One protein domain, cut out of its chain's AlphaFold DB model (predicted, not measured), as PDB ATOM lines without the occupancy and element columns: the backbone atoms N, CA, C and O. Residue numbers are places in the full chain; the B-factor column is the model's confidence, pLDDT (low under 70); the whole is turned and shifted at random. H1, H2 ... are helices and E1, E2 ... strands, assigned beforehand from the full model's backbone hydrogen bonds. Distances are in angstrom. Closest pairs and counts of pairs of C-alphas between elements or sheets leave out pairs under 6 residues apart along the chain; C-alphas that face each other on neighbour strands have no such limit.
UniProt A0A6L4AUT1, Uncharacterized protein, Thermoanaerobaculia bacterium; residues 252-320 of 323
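Overview. This is residues 252 to 320 of the 323 residues of an uncharacterized protein of Thermoanaerobaculia bacterium (UniProt A0A6L4AUT1). A small three-stranded sheet, E1 E2 E3, forms the middle of a rod, with the little hairpin E4 E5 beyond one end and short H1 and the long loop 263 to 280 at the other. The 69 printed residues hold one named helix and five strands, E1 E2 H1 E3 E4 E5, both sheets antiparallel; the class is mixed, with under half of the residues in named elements. The whole is loose, radius of gyration of the C-alphas 15.0 A, spanning 50 by 19 by 11 A.

Arrangement. E1, residues 252 to 255, and inner strand E2, residues 258 to 262, form an antiparallel hairpin at 159 degrees; N 255 and O 258 are 2.8 A apart. E3, residues 290 to 296, is antiparallel to E2 at 144 degrees, N 291 and O 261 2.8 A apart. H1, residues 281 to 287, only grazes this sheet; its closest C-alphas to E2 are Cys 285 and Arg 262, 6.2 A. In H1, 2 of 3 O i to N i+4 pairs are within hydrogen-bond range. E4, residues 302 to 304, and E5, residues 317 to 319, form a hairpin, N 303 and O 318 2.9 A apart.

Along the chain. E3 measures 14.7 A, E2 12.9 A. E1 begins at C-alpha 252 (26.226, 42.321, 41.504); E5 ends at C-alpha 319 (18.537, 63.009, 38.921).

Size, cuts and confidence. The farthest C-alphas, Gly 276 and Gly 300, are 51.2 A apart. The links E2 to H1 and E4 to E5 are long. The printed part has no cut; no printed residue is under 70 in pLDDT.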
ATOM      1  N   TRP A 252      24.818  42.490  41.854       97.06
ATOM      2  CA  TRP A 252      26.226  42.321  41.504       97.06
ATOM      3  C   TRP A 252      26.954  43.666  41.521       97.06
ATOM      4  O   TRP A 252      28.035  43.774  42.096       97.06
ATOM      5  N   GLY A 253      26.347  44.691  40.922       96.81
ATOM      6  CA  GLY A 253      26.962  46.002  40.770       96.81
ATOM      7  C   GLY A 253      26.419  46.777  39.575       96.81
ATOM      8  O   GLY A 253      25.619  46.275  38.780       96.81
ATOM      9  N   TRP A 254      26.906  48.006  39.435       96.88
ATOM     10  CA  TRP A 254      26.678  48.837  38.258       96.88
ATOM     11  C   TRP A 254      27.675  48.493  37.144       96.88
ATOM     12  O   TRP A 254      28.882  48.461  37.374       96.88
ATOM     13  N   SER A 255      27.177  48.309  35.922       96.19
ATOM     14  CA  SER A 255      27.963  48.348  34.685       96.19
ATOM     15  C   SER A 255      27.517  49.565  33.878       96.19
ATOM     16  O   SER A 255      26.443  49.574  33.269       96.19
ATOM     17  N   GLY A 256      28.298  50.643  33.951       94.12
ATOM     18  CA  GLY A 256      27.868  51.958  33.471       94.12
ATOM     19  C   GLY A 256      26.587  52.417  34.179       94.12
ATOM     20  O   GLY A 256      26.531  52.461  35.405       94.12
ATOM     21  N   ASN A 257      25.546  52.719  33.402       95.00
ATOM     22  CA  ASN A 257      24.229  53.131  33.904       95.00
ATOM     23  C   ASN A 257      23.282  51.957  34.209       95.00
ATOM     24  O   ASN A 257      22.136  52.202  34.583       95.00
ATOM     25  N   SER A 258      23.711  50.704  34.034       96.94
ATOM     26  CA  SER A 258      22.867  49.523  34.241       96.94
ATOM     27  C   SER A 258      23.220  48.814  35.541       96.94
ATOM     28  O   SER A 258      24.359  48.407  35.746       96.94
ATOM     29  N   CYS A 259      22.232  48.645  36.408       97.88
ATOM     30  CA  CYS A 259      22.320  47.828  37.605       97.88
ATOM     31  C   CYS A 259      22.051  46.365  37.245       97.88
ATOM     32  O   CYS A 259      20.992  46.046  36.693       97.88
ATOM     33  N   LEU A 260      22.997  45.481  37.561       98.00
ATOM     34  CA  LEU A 260      22.869  44.043  37.348       98.00
ATOM     35  C   LEU A 260      22.537  43.345  38.664       98.00
ATOM     36  O   LEU A 260      23.193  43.568  39.689       98.00
ATOM     37  N   ARG A 261      21.553  42.443  38.619       97.38
ATOM     38  CA  ARG A 261      21.374  41.471  39.702       97.38
ATOM     39  C   ARG A 261      22.408  40.354  39.607       97.38
ATOM     40  O   ARG A 261      23.054  40.181  38.578       97.38
ATOM     41  N   ARG A 262      22.560  39.594  40.684       97.62
ATOM     42  CA  ARG A 262      23.282  38.319  40.701       97.62
ATOM     43  C   ARG A 262      22.571  37.295  39.805       97.62
ATOM     44  O   ARG A 262      21.336  37.276  39.769       97.62
ATOM     45  N   ALA A 263      23.336  36.485  39.078       97.50
ATOM     46  CA  ALA A 263      22.805  35.388  38.271       97.50
ATOM     47  C   ALA A 263      22.153  34.320  39.162       97.50
ATOM     48  O   ALA A 263      22.630  34.061  40.263       97.50
ATOM     49  N   ASP A 264      21.065  33.713  38.684       97.19
ATOM     50  CA  ASP A 264      20.446  32.566  39.354       97.19
ATOM     51  C   ASP A 264      21.399  31.363  39.324       97.19
ATOM     52  O   ASP A 264      22.137  31.162  38.356       97.19
ATOM     53  N   VAL A 265      21.398  30.577  40.395       95.94
ATOM     54  CA  VAL A 265      22.288  29.427  40.567       95.94
ATOM     55  C   VAL A 265      21.548  28.179  40.077       95.94
ATOM     56  O   VAL A 265      20.465  27.878  40.586       95.94
ATOM     57  N   PRO A 266      22.072  27.465  39.066       93.38
ATOM     58  CA  PRO A 266      21.433  26.259  38.548       93.38
ATOM     59  C   PRO A 266      21.516  25.116  39.567       93.38
ATOM     60  O   PRO A 266      22.372  25.128  40.449       93.38
ATOM     61  N   SER A 267      20.664  24.099  39.411       87.62
ATOM     62  CA  SER A 267      20.568  22.992  40.372       87.62
ATOM     63  C   SER A 267      21.875  22.235  40.591       87.62
ATOM     64  O   SER A 267      22.218  21.949  41.725       87.62
ATOM     65  N   GLY A 268      22.673  22.021  39.542       85.56
ATOM     66  CA  GLY A 268      23.983  21.370  39.667       85.56
ATOM     67  C   GLY A 268      25.079  22.221  40.325       85.56
ATOM     68  O   GLY A 268      26.229  21.796  40.363       85.56
ATOM     69  N   SER A 269      24.768  23.442  40.768       89.88
ATOM     70  CA  SER A 269      25.702  24.348  41.456       89.88
ATOM     71  C   SER A 269      25.219  24.773  42.843       89.88
ATOM     72  O   SER A 269      25.943  25.477  43.546       89.88
ATOM     73  N   ALA A 270      24.004  24.385  43.233       93.75
ATOM     74  CA  ALA A 270      23.598  24.422  44.625       93.75
ATOM     75  C   ALA A 270      24.088  23.131  45.281       93.75
ATOM     76  O   ALA A 270      23.913  22.048  44.732       93.75
ATOM     77  N   HIS A 271      24.742  23.254  46.430       94.69
ATOM     78  CA  HIS A 271      25.354  22.118  47.106       94.69
ATOM     79  C   HIS A 271      24.946  22.064  48.571       94.69
ATOM     80  O   HIS A 271      24.429  23.041  49.123       94.69
ATOM     81  N   CYS A 272      25.240  20.941  49.216       96.00
ATOM     82  CA  CYS A 272      25.113  20.800  50.654       96.00
ATOM     83  C   CYS A 272      26.077  21.731  51.398       96.00
ATOM     84  O   CYS A 272      27.165  22.067  50.915       96.00
ATOM     85  N   ASP A 273      25.675  22.168  52.590       95.25
ATOM     86  CA  ASP A 273      26.436  23.088  53.432       95.25
ATOM     87  C   ASP A 273      27.415  22.384  54.388       95.25
ATOM     88  O   ASP A 273      28.318  23.037  54.912       95.25
ATOM     89  N   GLY A 274      27.307  21.060  54.550       94.06
ATOM     90  CA  GLY A 274      28.083  20.263  55.510       94.06
ATOM     91  C   GLY A 274      27.380  20.019  56.851       94.06
ATOM     92  O   GLY A 274      27.884  19.262  57.676       94.06
ATOM     93  N   GLY A 275      26.229  20.653  57.082       94.25
ATOM     94  CA  GLY A 275      25.416  20.563  58.296       94.25
ATOM     95  C   GLY A 275      24.122  19.761  58.129       94.25
ATOM     96  O   GLY A 275      23.325  19.700  59.065       94.25
ATOM     97  N   GLY A 276      23.906  19.137  56.968       94.25
ATOM     98  CA  GLY A 276      22.655  18.445  56.641       94.25
ATOM     99  C   GLY A 276      21.577  19.411  56.148       94.25
ATOM    100  O   GLY A 276      20.395  19.230  56.437       94.25
ATOM    101  N   ALA A 277      21.995  20.474  55.461       95.31
ATOM    102  CA  ALA A 277      21.122  21.382  54.745       95.31
ATOM    103  C   ALA A 277      21.778  21.822  53.430       95.31
ATOM    104  O   ALA A 277      22.971  21.635  53.191       95.31
ATOM    105  N   CYS A 278      20.982  22.438  52.567       96.12
ATOM    106  CA  CYS A 278      21.487  23.082  51.365       96.12
ATOM    107  C   CYS A 278      22.106  24.439  51.686       96.12
ATOM    108  O   CYS A 278      21.645  25.156  52.579       96.12
ATOM    109  N   GLN A 279      23.125  24.825  50.918       95.62
ATOM    110  CA  GLN A 279      23.727  26.147  51.024       95.62
ATOM    111  C   GLN A 279      22.665  27.242  50.875       95.62
ATOM    112  O   GLN A 279      21.809  27.209  49.989       95.62
ATOM    113  N   SER A 280      22.735  28.250  51.744       94.56
ATOM    114  CA  SER A 280      21.762  29.339  51.740       94.56
ATOM    115  C   SER A 280      21.791  30.138  50.430       94.56
ATOM    116  O   SER A 280      22.838  30.310  49.794       94.56
ATOM    117  N   GLN A 281      20.650  30.737  50.088       94.94
ATOM    118  CA  GLN A 281      20.555  31.693  48.985       94.94
ATOM    119  C   GLN A 281      21.599  32.811  49.119       94.94
ATOM    120  O   GLN A 281      22.263  33.158  48.147       94.94
ATOM    121  N   ALA A 282      21.809  33.337  50.330       93.88
ATOM    122  CA  ALA A 282      22.783  34.396  50.564       93.88
ATOM    123  C   ALA A 282      24.219  33.956  50.245       93.88
ATOM    124  O   ALA A 282      24.931  34.676  49.544       93.88
ATOM    125  N   SER A 283      24.632  32.768  50.702       93.81
ATOM    126  CA  SER A 283      25.968  32.231  50.411       93.81
ATOM    127  C   SER A 283      26.172  32.017  48.914       93.81
ATOM    128  O   SER A 283      27.159  32.502  48.365       93.81
ATOM    129  N   LEU A 284      25.210  31.393  48.235       94.81
ATOM    130  CA  LEU A 284      25.311  31.076  46.810       94.81
ATOM    131  C   LEU A 284      25.282  32.339  45.935       94.81
ATOM    132  O   LEU A 284      26.143  32.553  45.077       94.81
ATOM    133  N   CYS A 285      24.344  33.246  46.197       96.00
ATOM    134  CA  CYS A 285      24.204  34.468  45.417       96.00
ATOM    135  C   CYS A 285      25.365  35.443  45.647       96.00
ATOM    136  O   CYS A 285      25.724  36.175  44.725       96.00
ATOM    137  N   SER A 286      26.006  35.435  46.821       92.69
ATOM    138  CA  SER A 286      27.155  36.309  47.112       92.69
ATOM    139  C   SER A 286      28.391  36.032  46.244       92.69
ATOM    140  O   SER A 286      29.178  36.952  45.997       92.69
ATOM    141  N   VAL A 287      28.531  34.808  45.729       92.19
ATOM    142  CA  VAL A 287      29.645  34.386  44.862       92.19
ATOM    143  C   VAL A 287      29.242  34.224  43.394       92.19
ATOM    144  O   VAL A 287      30.108  34.169  42.526       92.19
ATOM    145  N   SER A 288      27.940  34.214  43.095       95.19
ATOM    146  CA  SER A 288      27.431  34.160  41.721       95.19
ATOM    147  C   SER A 288      27.841  35.384  40.882       95.19
ATOM    148  O   SER A 288      27.996  36.506  41.387       95.19
ATOM    149  N   GLY A 289      28.019  35.161  39.578       95.25
ATOM    150  CA  GLY A 289      28.389  36.192  38.608       95.25
ATOM    151  C   GLY A 289      27.266  37.195  38.293       95.25
ATOM    152  O   GLY A 289      26.169  37.119  38.860       95.25
ATOM    153  N   PRO A 290      27.520  38.156  37.386       96.56
ATOM    154  CA  PRO A 290      26.500  39.091  36.929       96.56
ATOM    155  C   PRO A 290      25.382  38.356  36.180       96.56
ATOM    156  O   PRO A 290      25.635  37.549  35.288       96.56
ATOM    157  N   GLY A 291      24.144  38.652  36.557       96.31
ATOM    158  CA  GLY A 291      22.921  38.166  35.931       96.31
ATOM    159  C   GLY A 291      22.258  39.236  35.055       96.31
ATOM    160  O   GLY A 291      22.938  40.112  34.518       96.31
ATOM    161  N   PRO A 292      20.927  39.191  34.884       97.38
ATOM    162  CA  PRO A 292      20.220  40.157  34.047       97.38
ATOM    163  C   PRO A 292      20.243  41.582  34.629       97.38
ATOM    164  O   PRO A 292      20.424  41.802  35.830       97.38
ATOM    165  N   VAL A 293      20.024  42.571  33.762       97.50
ATOM    166  CA  VAL A 293      19.852  43.976  34.163       97.50
ATOM    167  C   VAL A 293      18.496  44.150  34.849       97.50
ATOM    168  O   VAL A 293      17.480  43.690  34.331       97.50
ATOM    169  N   THR A 294      18.467  44.830  35.998       97.00
ATOM    170  CA  THR A 294      17.225  45.130  36.740       97.00
ATOM    171  C   THR A 294      16.792  46.585  36.641       97.00
ATOM    172  O   THR A 294      15.619  46.888  36.834       97.00
ATOM    173  N   LEU A 295      17.730  47.495  36.385       97.12
ATOM    174  CA  LEU A 295      17.475  48.930  36.282       97.12
ATOM    175  C   LEU A 295      18.521  49.568  35.370       97.12
ATOM    176  O   LEU A 295      19.703  49.259  35.494       97.12
ATOM    177  N   THR A 296      18.110  50.508  34.521       97.44
ATOM    178  CA  THR A 296      19.025  51.353  33.743       97.44
ATOM    179  C   THR A 296      18.696  52.820  33.997       97.44
ATOM    180  O   THR A 296      17.572  53.251  33.750       97.44
ATOM    181  N   CYS A 297      19.665  53.594  34.494       96.12
ATOM    182  CA  CYS A 297      19.509  55.034  34.688       96.12
ATOM    183  C   CYS A 297      19.518  55.759  33.345       96.12
ATOM    184  O   CYS A 297      20.393  55.518  32.508       96.12
ATOM    185  N   SER A 298      18.580  56.686  33.165       94.31
ATOM    186  CA  SER A 298      18.442  57.451  31.923       94.31
ATOM    187  C   SER A 298      19.722  58.227  31.603       94.31
ATOM    188  O   SER A 298      20.188  59.044  32.400       94.31
ATOM    189  N   SER A 299      20.301  57.981  30.427       88.19
ATOM    190  CA  SER A 299      21.525  58.652  29.988       88.19
ATOM    191  C   SER A 299      21.315  60.165  29.895       88.19
ATOM    192  O   SER A 299      20.386  60.620  29.230       88.19
ATOM    193  N   GLY A 300      22.187  60.944  30.537       84.94
ATOM    194  CA  GLY A 300      22.182  62.410  30.476       84.94
ATOM    195  C   GLY A 300      21.269  63.114  31.487       84.94
ATOM    196  O   GLY A 300      21.469  64.299  31.727       84.94
ATOM    197  N   THR A 301      20.320  62.415  32.118       91.06
ATOM    198  CA  THR A 301      19.419  62.995  33.139       91.06
ATOM    199  C   THR A 301      19.560  62.348  34.514       91.06
ATOM    200  O   THR A 301      19.157  62.932  35.520       91.06
ATOM    201  N   GLN A 302      20.150  61.153  34.580       94.81
ATOM    202  CA  GLN A 302      20.305  60.384  35.805       94.81
ATOM    203  C   GLN A 302      21.691  59.753  35.910       94.81
ATOM    204  O   GLN A 302      22.263  59.286  34.924       94.81
ATOM    205  N   VAL A 303      22.195  59.682  37.140       94.50
ATOM    206  CA  VAL A 303      23.411  58.941  37.493       94.50
ATOM    207  C   VAL A 303      23.089  57.855  38.524       94.50
ATOM    208  O   VAL A 303      22.154  58.031  39.313       94.50
ATOM    209  N   PRO A 304      23.838  56.739  38.546       96.75
ATOM    210  CA  PRO A 304      23.753  55.752  39.617       96.75
ATOM    211  C   PRO A 304      23.888  56.395  40.998       96.75
ATOM    212  O   PRO A 304      24.855  57.114  41.258       96.75
ATOM    213  N   THR A 305      22.944  56.129  41.899       96.38
ATOM    214  CA  THR A 305      23.051  56.590  43.286       96.38
ATOM    215  C   THR A 305      24.174  55.812  43.985       96.38
ATOM    216  O   THR A 305      24.111  54.574  44.027       96.38
ATOM    217  N   PRO A 306      25.191  56.483  44.560       94.06
ATOM    218  CA  PRO A 306      26.265  55.812  45.287       94.06
ATOM    219  C   PRO A 306      25.728  54.900  46.399       94.06
ATOM    220  O   PRO A 306      24.795  55.262  47.111       94.06
ATOM    221  N   GLY A 307      26.308  53.706  46.545       93.69
ATOM    222  CA  GLY A 307      25.908  52.729  47.568       93.69
ATOM    223  C   GLY A 307      24.674  51.881  47.228       93.69
ATOM    224  O   GLY A 307      24.275  51.047  48.037       93.69
ATOM    225  N   THR A 308      24.084  52.052  46.044       97.25
ATOM    226  CA  THR A 308      22.968  51.220  45.558       97.25
ATOM    227  C   THR A 308      23.438  50.156  44.566       97.25
ATOM    228  O   THR A 308      24.566  50.227  44.078       97.25
ATOM    229  N   CYS A 309      22.580  49.182  44.245       96.81
ATOM    230  CA  CYS A 309      22.900  48.043  43.372       96.81
ATOM    231  C   CYS A 309      24.052  47.170  43.897       96.81
ATOM    232  O   CYS A 309      24.946  46.771  43.154       96.81
ATOM    233  N   THR A 310      24.070  46.884  45.193       95.44
ATOM    234  CA  THR A 310      25.118  46.060  45.805       95.44
ATOM    235  C   THR A 310      24.561  45.266  46.975       95.44
ATOM    236  O   THR A 310      23.661  45.735  47.672       95.44
ATOM    237  N   GLY A 311      25.072  44.052  47.186       94.12
ATOM    238  CA  GLY A 311      24.573  43.153  48.225       94.12
ATOM    239  C   GLY A 311      23.087  42.868  48.019       94.12
ATOM    240  O   GLY A 311      22.706  42.323  46.987       94.12
ATOM    241  N   THR A 312      22.253  43.270  48.972       96.19
ATOM    242  CA  THR A 312      20.785  43.184  48.888       96.19
ATOM    243  C   THR A 312      20.114  44.540  48.642       96.19
ATOM    244  O   THR A 312      18.888  44.629  48.610       96.19
ATOM    245  N   THR A 313      20.898  45.604  48.440       97.00
ATOM    246  CA  THR A 313      20.401  46.963  48.197       97.00
ATOM    247  C   THR A 313      20.079  47.148  46.711       97.00
ATOM    248  O   THR A 313      21.006  47.141  45.891       97.00
ATOM    249  N   PRO A 314      18.802  47.378  46.338       96.81
ATOM    250  CA  PRO A 314      18.416  47.638  44.955       96.81
ATOM    251  C   PRO A 314      19.115  48.856  44.369       96.81
ATOM    252  O   PRO A 314      19.474  49.783  45.093       96.81
ATOM    253  N   GLY A 315      19.305  48.867  43.050       96.19
ATOM    254  CA  GLY A 315      19.780  50.052  42.342       96.19
ATOM    255  C   GLY A 315      18.787  51.207  42.454       96.19
ATOM    256  O   GLY A 315      17.577  51.001  42.378       96.19
ATOM    257  N   SER A 316      19.295  52.429  42.593       97.06
ATOM    258  CA  SER A 316      18.497  53.637  42.400       97.06
ATOM    259  C   SER A 316      19.264  54.663  41.575       97.06
ATOM    260  O   SER A 316      20.493  54.627  41.490       97.06
ATOM    261  N   CYS A 317      18.524  55.571  40.948       96.88
ATOM    262  CA  CYS A 317      19.074  56.626  40.110       96.88
ATOM    263  C   CYS A 317      18.828  57.985  40.765       96.88
ATOM    264  O   CYS A 317      17.716  58.269  41.210       96.88
ATOM    265  N   THR A 318      19.851  58.833  40.788       95.25
ATOM    266  CA  THR A 318      19.745  60.225  41.227       95.25
ATOM    267  C   THR A 318      19.634  61.118  39.998       95.25
ATOM    268  O   THR A 318      20.445  61.013  39.077       95.25
ATOM    269  N   ASN A 319      18.634  62.000  39.972       93.31
ATOM    270  CA  ASN A 319      18.537  63.009  38.921       93.31
ATOM    271  C   ASN A 319      19.709  63.985  39.050       93.31
ATOM    272  O   ASN A 319      19.926  64.562  40.118       93.31
ATOM    273  N   VAL A 320      20.440  64.194  37.961       87.50
ATOM    274  CA  VAL A 320      21.387  65.305  37.872       87.50
ATOM    275  C   VAL A 320      20.593  66.549  37.498       87.50
ATOM    276  O   VAL A 320      19.946  66.584  36.451       87.50
TER     277      VAL A 320